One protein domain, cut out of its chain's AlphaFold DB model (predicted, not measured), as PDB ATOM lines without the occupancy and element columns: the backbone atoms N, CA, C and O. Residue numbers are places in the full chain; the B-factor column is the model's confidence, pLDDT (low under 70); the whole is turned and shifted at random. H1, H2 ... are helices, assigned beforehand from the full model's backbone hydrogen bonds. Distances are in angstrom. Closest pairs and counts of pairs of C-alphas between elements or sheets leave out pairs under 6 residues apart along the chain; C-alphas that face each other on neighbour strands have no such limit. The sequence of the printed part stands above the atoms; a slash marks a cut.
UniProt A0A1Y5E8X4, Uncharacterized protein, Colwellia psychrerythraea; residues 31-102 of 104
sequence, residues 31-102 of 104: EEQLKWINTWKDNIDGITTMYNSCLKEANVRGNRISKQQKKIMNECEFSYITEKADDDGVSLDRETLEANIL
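What this domain is: This is residues 31 to 102 of the 104 residues of an uncharacterized protein of Colwellia psychrerythraea (UniProt A0A1Y5E8X4). The long helix H3 crosses H2 at a slant; H1 turns off the beginning of H2 as a corner, and short H4 packs on H1. The printed part has 72 residues with four named helices, H1 to H4 in chain order, and no named strand: all helix. It is compact, radius of gyration of the C-alphas 12.6 A, but elongated, spanning 38 by 24 by 17 A.

How they stand to each other: H3, residues 67 to 87, touches H2, residues 44 to 57, with residues 72 to 80 alone, at a steep tilt of 46 degrees, opposite ways; their closest C-alphas, Cys 54 and Met 73, are 5.1 A apart. H1, residues 31 to 42, and H2 only just touch, only at the corner, with 3 pairs of C-alphas within 8 A, the closest Lys 41 and Ile 47, 7.4 A. H4, residues 94 to 100, touches H1; their closest C-alphas, Ile 37 and Asn 100, are 7.6 A apart. H2 and H4 are apart. In each helix every O i to N i+4 pair is within hydrogen-bond range.

Where its parts are: H3 is 30.2 A long, H2 19.8 A, H1 16.8 A, H4 10.1 A. C-alpha 31 is at (15.867, 24.410, 93.603), C-alpha 100 at (18.390, 15.298, 84.550).

The domain as a whole: The C-alphas farthest apart, Glu 31 and Gly 62, are 38.6 A apart. The printed part has no cut and no long link. Residue 102 alone is under pLDDT 70.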
ATOM      1  N   GLU A  31      17.325  24.385  93.757       86.06
ATOM      2  CA  GLU A  31      15.867  24.410  93.603       86.06
ATOM      3  C   GLU A  31      15.428  25.198  92.358       86.06
ATOM      4  O   GLU A  31      14.558  24.743  91.612       86.06
ATOM      5  N   GLU A  32      16.043  26.354  92.098       88.25
ATOM      6  CA  GLU A  32      15.769  27.161  90.903       88.25
ATOM      7  C   GLU A  32      16.179  26.423  89.627       88.25
ATOM      8  O   GLU A  32      15.405  26.383  88.667       88.25
ATOM      9  N   GLN A  33      17.348  25.776  89.643       87.44
ATOM     10  CA  GLN A  33      17.833  24.966  88.527       87.44
ATOM     11  C   GLN A  33      16.884  23.792  88.241       87.44
ATOM     12  O   GLN A  33      16.457  23.597  87.102       87.44
ATOM     13  N   LEU A  34      16.473  23.044  89.272       88.50
ATOM     14  CA  LEU A  34      15.537  21.924  89.131       88.50
ATOM     15  C   LEU A  34      14.154  22.375  88.652       88.50
ATOM     16  O   LEU A  34      13.539  21.713  87.813       88.50
ATOM     17  N   LYS A  35      13.654  23.506  89.156       91.31
ATOM     18  CA  LYS A  35      12.378  24.077  88.714       91.31
ATOM     19  C   LYS A  35      12.426  24.478  87.243       91.31
ATOM     20  O   LYS A  35      11.482  24.179  86.505       91.31
ATOM     21  N   TRP A  36      13.509  25.123  86.814       92.62
ATOM     22  CA  TRP A  36      13.704  25.478  85.412       92.62
ATOM     23  C   TRP A  36      13.776  24.221  84.539       92.62
ATOM     24  O   TRP A  36      13.035  24.113  83.568       92.62
ATOM     25  N   ILE A  37      14.555  23.213  84.944       89.88
ATOM     26  CA  ILE A  37      14.672  21.926  84.238       89.88
ATOM     27  C   ILE A  37      13.318  21.229  84.089       89.88
ATOM     28  O   ILE A  37      13.004  20.719  83.014       89.88
ATOM     29  N   ASN A  38      12.504  21.193  85.145       89.88
ATOM     30  CA  ASN A  38      11.174  20.586  85.078       89.88
ATOM     31  C   ASN A  38      10.257  21.358  84.123       89.88
ATOM     32  O   ASN A  38       9.574  20.749  83.308       89.88
ATOM     33  N   THR A  39      10.319  22.691  84.146       92.12
ATOM     34  CA  THR A  39       9.575  23.539  83.200       92.12
ATOM     35  C   THR A  39      10.033  23.301  81.757       92.12
ATOM     36  O   THR A  39       9.212  23.199  80.848       92.12
ATOM     37  N   TRP A  40      11.343  23.164  81.539       91.00
ATOM     38  CA  TRP A  40      11.923  22.853  80.237       91.00
ATOM     39  C   TRP A  40      11.461  21.490  79.711       91.00
ATOM     40  O   TRP A  40      11.101  21.381  78.542       91.00
ATOM     41  N   LYS A  41      11.407  20.465  80.572       87.50
ATOM     42  CA  LYS A  41      10.918  19.117  80.225       87.50
ATOM     43  C   LYS A  41       9.466  19.107  79.744       87.50
ATOM     44  O   LYS A  41       9.119  18.290  78.894       87.50
ATOM     45  N   ASP A  42       8.651  20.031  80.244       90.94
ATOM     46  CA  ASP A  42       7.255  20.189  79.832       90.94
ATOM     47  C   ASP A  42       7.105  21.063  78.567       90.94
ATOM     48  O   ASP A  42       6.045  21.081  77.934       90.94
ATOM     49  N   ASN A  43       8.166  21.758  78.140       91.50
ATOM     50  CA  ASN A  43       8.181  22.593  76.939       91.50
ATOM     51  C   ASN A  43       8.429  21.761  75.665       91.50
ATOM     52  O   ASN A  43       9.513  21.777  75.078       91.50
ATOM     53  N   ILE A  44       7.392  21.051  75.213       92.00
ATOM     54  CA  ILE A  44       7.447  20.160  74.039       92.00
ATOM     55  C   ILE A  44       7.954  20.882  72.778       92.00
ATOM     56  O   ILE A  44       8.762  20.323  72.030       92.00
ATOM     57  N   ASP A  45       7.520  22.121  72.542       92.75
ATOM     58  CA  ASP A  45       7.924  22.903  71.367       92.75
ATOM     59  C   ASP A  45       9.404  23.302  71.436       92.75
ATOM     60  O   ASP A  45      10.132  23.188  70.442       92.75
ATOM     61  N   GLY A  46       9.873  23.713  72.619       91.19
ATOM     62  CA  GLY A  46      11.281  24.011  72.880       91.19
ATOM     63  C   GLY A  46      12.170  22.787  72.671       91.19
ATOM     64  O   GLY A  46      13.153  22.863  71.932       91.19
ATOM     65  N   ILE A  47      11.773  21.640  73.228       90.62
ATOM     66  CA  ILE A  47      12.479  20.361  73.070       90.62
ATOM     67  C   ILE A  47      12.528  19.938  71.600       90.62
ATOM     68  O   ILE A  47      13.585  19.563  71.094       90.62
ATOM     69  N   THR A  48      11.406  20.031  70.884       92.81
ATOM     70  CA  THR A  48      11.333  19.663  69.462       92.81
ATOM     71  C   THR A  48      12.222  20.572  68.610       92.81
ATOM     72  O   THR A  48      12.917  20.107  67.704       92.81
ATOM     73  N   THR A  49      12.241  21.871  68.915       95.06
ATOM     74  CA  THR A  49      13.081  22.859  68.223       95.06
ATOM     75  C   THR A  49      14.566  22.595  68.458       95.06
ATOM     76  O   THR A  49      15.341  22.571  67.495       95.06
ATOM     77  N   MET A  50      14.953  22.340  69.710       93.56
ATOM     78  CA  MET A  50      16.313  21.947  70.080       93.56
ATOM     79  C   MET A  50      16.725  20.683  69.321       93.56
ATOM     80  O   MET A  50      17.723  20.692  68.603       93.56
ATOM     81  N   TYR A  51      15.921  19.619  69.402       91.75
ATOM     82  CA  TYR A  51      16.240  18.332  68.791       91.75
ATOM     83  C   TYR A  51      16.427  18.440  67.271       91.75
ATOM     84  O   TYR A  51      17.414  17.950  66.723       91.75
ATOM     85  N   ASN A  52      15.533  19.151  66.576       93.06
ATOM     86  CA  ASN A  52      15.653  19.382  65.133       93.06
ATOM     87  C   ASN A  52      16.903  20.197  64.767       93.06
ATOM     88  O   ASN A  52      17.555  19.914  63.755       93.06
ATOM     89  N   SER A  53      17.244  21.196  65.582       94.69
ATOM     90  CA  SER A  53      18.447  22.009  65.387       94.69
ATOM     91  C   SER A  53      19.709  21.165  65.565       94.69
ATOM     92  O   SER A  53      20.570  21.164  64.684       94.69
ATOM     93  N   CYS A  54      19.768  20.346  66.616       93.75
ATOM     94  CA  CYS A  54      20.914  19.487  66.900       93.75
ATOM     95  C   CYS A  54      21.062  18.322  65.913       93.75
ATOM     96  O   CYS A  54      22.181  17.980  65.527       93.75
ATOM     97  N   LEU A  55      19.960  17.761  65.404       93.12
ATOM     98  CA  LEU A  55      20.000  16.809  64.287       93.12
ATOM     99  C   LEU A  55      20.627  17.428  63.033       93.12
ATOM    100  O   LEU A  55      21.421  16.781  62.342       93.12
ATOM    101  N   LYS A  56      20.274  18.684  62.733       94.50
ATOM    102  CA  LYS A  56      20.816  19.423  61.589       94.50
ATOM    103  C   LYS A  56      22.299  19.734  61.781       94.50
ATOM    104  O   LYS A  56      23.066  19.553  60.837       94.50
ATOM    105  N   GLU A  57      22.702  20.149  62.979       94.25
ATOM    106  CA  GLU A  57      24.099  20.433  63.322       94.25
ATOM    107  C   GLU A  57      24.982  19.182  63.236       94.25
ATOM    108  O   GLU A  57      26.038  19.197  62.605       94.25
ATOM    109  N   ALA A  58      24.488  18.047  63.732       92.31
ATOM    110  CA  ALA A  58      25.139  16.749  63.574       92.31
ATOM    111  C   ALA A  58      25.023  16.166  62.149       92.31
ATOM    112  O   ALA A  58      25.511  15.061  61.885       92.31
ATOM    113  N   ASN A  59      24.389  16.880  61.210       94.50
ATOM    114  CA  ASN A  59      24.177  16.456  59.825       94.50
ATOM    115  C   ASN A  59      23.578  15.034  59.739       94.50
ATOM    116  O   ASN A  59      24.023  14.186  58.957       94.50
ATOM    117  N   VAL A  60      22.581  14.747  60.580       91.62
ATOM    118  CA  VAL A  60      21.842  13.479  60.568       91.62
ATOM    119  C   VAL A  60      20.865  13.493  59.392       91.62
ATOM    120  O   VAL A  60      19.993  14.349  59.296       91.62
ATOM    121  N   ARG A  61      21.024  12.544  58.462       86.62
ATOM    122  CA  ARG A  61      20.218  12.449  57.225       86.62
ATOM    123  C   ARG A  61      19.322  11.212  57.158       86.62
ATOM    124  O   ARG A  61      18.665  10.985  56.149       86.62
ATOM    125  N   GLY A  62      19.320  10.389  58.200       81.44
ATOM    126  CA  GLY A  62      18.533   9.163  58.265       81.44
ATOM    127  C   GLY A  62      18.399   8.662  59.696       81.44
ATOM    128  O   GLY A  62      18.903   9.276  60.628       81.44
ATOM    129  N   ASN A  63      17.754   7.512  59.867       77.75
ATOM    130  CA  ASN A  63      17.322   7.031  61.187       77.75
ATOM    131  C   ASN A  63      18.454   6.426  62.038       77.75
ATOM    132  O   ASN A  63      18.212   5.921  63.130       77.75
ATOM    133  N   ARG A  64      19.689   6.409  61.524       83.25
ATOM    134  CA  ARG A  64      20.868   5.914  62.238       83.25
ATOM    135  C   ARG A  64      21.785   7.075  62.572       83.25
ATOM    136  O   ARG A  64      22.313   7.728  61.679       83.25
ATOM    137  N   ILE A  65      22.004   7.261  63.866       87.88
ATOM    138  CA  ILE A  65      22.926   8.244  64.424       87.88
ATOM    139  C   ILE A  65      24.236   7.513  64.734       87.88
ATOM    140  O   ILE A  65      24.259   6.543  65.492       87.88
ATOM    141  N   SER A  66      25.336   7.935  64.108       91.12
ATOM    142  CA  SER A  66      26.667   7.404  64.430       91.12
ATOM    143  C   SER A  66      27.152   7.904  65.796       91.12
ATOM    144  O   SER A  66      26.664   8.907  66.309       91.12
ATOM    145  N   LYS A  67      28.175   7.259  66.372       91.25
ATOM    146  CA  LYS A  67      28.784   7.718  67.638       91.25
ATOM    147  C   LYS A  67      29.273   9.170  67.565       91.25
ATOM    148  O   LYS A  67      29.100   9.919  68.516       91.25
ATOM    149  N   GLN A  68      29.854   9.565  66.431       92.06
ATOM    150  CA  GLN A  68      30.322  10.935  66.219       92.06
ATOM    151  C   GLN A  68      29.155  11.925  66.167       92.06
ATOM    152  O   GLN A  68      29.227  12.981  66.782       92.06
ATOM    153  N   GLN A  69      28.065  11.570  65.486       91.06
ATOM    154  CA  GLN A  69      26.869  12.412  65.424       91.06
ATOM    155  C   GLN A  69      26.183  12.520  66.782       91.06
ATOM    156  O   GLN A  69      25.802  13.616  67.161       91.06
ATOM    157  N   LYS A  70      26.109  11.423  67.551       89.75
ATOM    158  CA  LYS A  70      25.588  11.451  68.924       89.75
ATOM    159  C   LYS A  70      26.393  12.417  69.798       89.75
ATOM    160  O   LYS A  70      25.810  13.202  70.527       89.75
ATOM    161  N   LYS A  71      27.726  12.413  69.680       90.31
ATOM    162  CA  LYS A  71      28.581  13.356  70.413       90.31
ATOM    163  C   LYS A  71      28.272  14.817  70.055       90.31
ATOM    164  O   LYS A  71      28.102  15.622  70.960       90.31
ATOM    165  N   ILE A  72      28.158  15.133  68.761       92.19
ATOM    166  CA  ILE A  72      27.811  16.488  68.294       92.19
ATOM    167  C   ILE A  72      26.417  16.890  68.790       92.19
ATOM    168  O   ILE A  72      26.230  18.011  69.244       92.19
ATOM    169  N   MET A  73      25.449  15.971  68.751       91.88
ATOM    170  CA  MET A  73      24.106  16.227  69.274       91.88
ATOM    171  C   MET A  73      24.129  16.534  70.769       91.88
ATOM    172  O   MET A  73      23.572  17.547  71.159       91.88
ATOM    173  N   ASN A  74      24.816  15.732  71.586       87.88
ATOM    174  CA  ASN A  74      24.900  15.970  73.028       87.88
ATOM    175  C   ASN A  74      25.555  17.328  73.352       87.88
ATOM    176  O   ASN A  74      25.119  18.022  74.265       87.88
ATOM    177  N   GLU A  75      26.595  17.717  72.603       89.75
ATOM    178  CA  GLU A  75      27.245  19.029  72.750       89.75
ATOM    179  C   GLU A  75      26.306  20.181  72.347       89.75
ATOM    180  O   GLU A  75      26.245  21.197  73.046       89.75
ATOM    181  N   CYS A  76      25.539  20.007  71.268       92.81
ATOM    182  CA  CYS A  76      24.520  20.962  70.839       92.81
ATOM    183  C   CYS A  76      23.381  21.086  71.860       92.81
ATOM    184  O   CYS A  76      23.032  22.198  72.241       92.81
ATOM    185  N   GLU A  77      22.835  19.969  72.351       90.62
ATOM    186  CA  GLU A  77      21.752  19.957  73.342       90.62
ATOM    187  C   GLU A  77      22.188  20.652  74.634       90.62
ATOM    188  O   GLU A  77      21.476  21.520  75.134       90.62
ATOM    189  N   PHE A  78      23.391  20.343  75.133       89.75
ATOM    190  CA  PHE A  78      23.955  21.022  76.301       89.75
ATOM    191  C   PHE A  78      24.054  22.535  76.084       89.75
ATOM    192  O   PHE A  78      23.604  23.309  76.930       89.75
ATOM    193  N   SER A  79      24.614  22.957  74.948       90.88
ATOM    194  CA  SER A  79      24.796  24.379  74.638       90.88
ATOM    195  C   SER A  79      23.454  25.101  74.516       90.88
ATOM    196  O   SER A  79      23.277  26.159  75.108       90.88
ATOM    197  N   TYR A  80      22.488  24.494  73.825       93.25
ATOM    198  CA  TYR A  80      21.156  25.058  73.618       93.25
ATOM    199  C   TYR A  80      20.405  25.245  74.939       93.25
ATOM    200  O   TYR A  80      19.815  26.296  75.176       93.25
ATOM    201  N   ILE A  81      20.407  24.226  75.803       90.62
ATOM    202  CA  ILE A  81      19.701  24.283  77.087       90.62
ATOM    203  C   ILE A  81      20.353  25.312  78.009       90.62
ATOM    204  O   ILE A  81      19.642  26.078  78.652       90.62
ATOM    205  N   THR A  82      21.687  25.356  78.042       89.75
ATOM    206  CA  THR A  82      22.421  26.329  78.860       89.75
ATOM    207  C   THR A  82      22.134  27.755  78.392       89.75
ATOM    208  O   THR A  82      21.785  28.593  79.209       89.75
ATOM    209  N   GLU A  83      22.166  28.017  77.080       91.06
ATOM    210  CA  GLU A  83      21.835  29.334  76.517       91.06
ATOM    211  C   GLU A  83      20.392  29.751  76.840       91.06
ATOM    212  O   GLU A  83      20.145  30.893  77.212       91.06
ATOM    213  N   LYS A  84      19.427  28.825  76.753       91.94
ATOM    214  CA  LYS A  84      18.029  29.101  77.125       91.94
ATOM    215  C   LYS A  84      17.871  29.417  78.610       91.94
ATOM    216  O   LYS A  84      17.095  30.301  78.950       91.94
ATOM    217  N   ALA A  85      18.578  28.700  79.476       89.69
ATOM    218  CA  ALA A  85      18.536  28.960  80.905       89.69
ATOM    219  C   ALA A  85      19.194  30.304  81.246       89.69
ATOM    220  O   ALA A  85      18.611  31.088  81.992       89.69
ATOM    221  N   ASP A  86      20.334  30.614  80.624       89.81
ATOM    222  CA  ASP A  86      21.023  31.897  80.774       89.81
ATOM    223  C   ASP A  86      20.148  33.070  80.295       89.81
ATOM    224  O   ASP A  86      20.063  34.089  80.985       89.81
ATOM    225  N   ASP A  87      19.444  32.918  79.165       90.19
ATOM    226  CA  ASP A  87      18.457  33.894  78.668       90.19
ATOM    227  C   ASP A  87      17.337  34.158  79.696       90.19
ATOM    228  O   ASP A  87      16.857  35.288  79.825       90.19
ATOM    229  N   ASP A  88      16.940  33.124  80.445       88.50
ATOM    230  CA  ASP A  88      15.920  33.184  81.498       88.50
ATOM    231  C   ASP A  88      16.487  33.624  82.866       88.50
ATOM    232  O   ASP A  88      15.748  33.722  83.851       88.50
ATOM    233  N   GLY A  89      17.791  33.911  82.949       88.00
ATOM    234  CA  GLY A  89      18.474  34.314  84.180       88.00
ATOM    235  C   GLY A  89      18.764  33.164  85.151       88.00
ATOM    236  O   GLY A  89      18.985  33.414  86.337       88.00
ATOM    237  N   VAL A  90      18.757  31.918  84.670       87.44
ATOM    238  CA  VAL A  90      19.073  30.711  85.440       87.44
ATOM    239  C   VAL A  90      20.411  30.138  84.983       87.44
ATOM    240  O   VAL A  90      20.534  29.612  83.885       87.44
ATOM    241  N   SER A  91      21.408  30.163  85.864       86.88
ATOM    242  CA  SER A  91      22.691  29.503  85.624       86.88
ATOM    243  C   SER A  91      22.561  28.023  85.973       86.88
ATOM    244  O   SER A  91      22.477  27.677  87.152       86.88
ATOM    245  N   LEU A  92      22.584  27.148  84.970       83.75
ATOM    246  CA  LEU A  92      22.599  25.699  85.179       83.75
ATOM    247  C   LEU A  92      24.027  25.190  85.329       83.75
ATOM    248  O   LEU A  92      24.893  25.472  84.496       83.75
ATOM    249  N   ASP A  93      24.278  24.400  86.367       82.50
ATOM    250  CA  ASP A  93      25.520  23.651  86.432       82.50
ATOM    251  C   ASP A  93      25.487  22.452  85.465       82.50
ATOM    252  O   ASP A  93      24.443  21.922  85.060       82.50
ATOM    253  N   ARG A  94      26.679  22.035  85.032       76.94
ATOM    254  CA  ARG A  94      26.796  20.906  84.112       76.94
ATOM    255  C   ARG A  94      26.296  19.619  84.768       76.94
ATOM    256  O   ARG A  94      25.577  18.870  84.123       76.94
ATOM    257  N   GLU A  95      26.635  19.373  86.028       79.94
ATOM    258  CA  GLU A  95      26.296  18.120  86.714       79.94
ATOM    259  C   GLU A  95      24.775  17.893  86.816       79.94
ATOM    260  O   GLU A  95      24.297  16.791  86.537       79.94
ATOM    261  N   THR A  96      23.987  18.929  87.112       77.75
ATOM    262  CA  THR A  96      22.521  18.856  87.187       77.75
ATOM    263  C   THR A  96      21.909  18.634  85.807       77.75
ATOM    264  O   THR A  96      20.970  17.841  85.679       77.75
ATOM    265  N   LEU A  97      22.450  19.262  84.757       76.38
ATOM    266  CA  LEU A  97      22.036  19.014  83.370       76.38
ATOM    267  C   LEU A  97      22.304  17.570  82.933       76.38
ATOM    268  O   LEU A  97      21.429  16.928  82.341       76.38
ATOM    269  N   GLU A  98      23.492  17.052  83.248       78.94
ATOM    270  CA  GLU A  98      23.879  15.675  82.946       78.94
ATOM    271  C   GLU A  98      23.013  14.657  83.704       78.94
ATOM    272  O   GLU A  98      22.608  13.648  83.132       78.94
ATOM    273  N   ALA A  99      22.651  14.941  84.958       76.56
ATOM    274  CA  ALA A  99      21.820  14.056  85.770       76.56
ATOM    275  C   ALA A  99      20.335  14.042  85.365       76.56
ATOM    276  O   ALA A  99      19.631  13.068  85.648       76.56
ATOM    277  N   ASN A 100      19.832  15.110  84.734       71.94
ATOM    278  CA  ASN A 100      18.390  15.298  84.550       71.94
ATOM    279  C   ASN A 100      17.908  15.340  83.101       71.94
ATOM    280  O   ASN A 100      16.735  15.027  82.881       71.94
ATOM    281  N   ILE A 101      18.736  15.761  82.141       70.19
ATOM    282  CA  ILE A 101      18.314  15.939  80.742       70.19
ATOM    283  C   ILE A 101      19.207  15.160  79.773       70.19
ATOM    284  O   ILE A 101      18.684  14.483  78.887       70.19
ATOM    285  N   LEU A 102      20.530  15.232  79.921       65.62
ATOM    286  CA  LEU A 102      21.434  14.663  78.921       65.62
ATOM    287  C   LEU A 102      21.551  13.140  79.057       65.62
ATOM    288  O   LEU A 102      21.875  12.606  80.112       65.62
TER     289      LEU A 102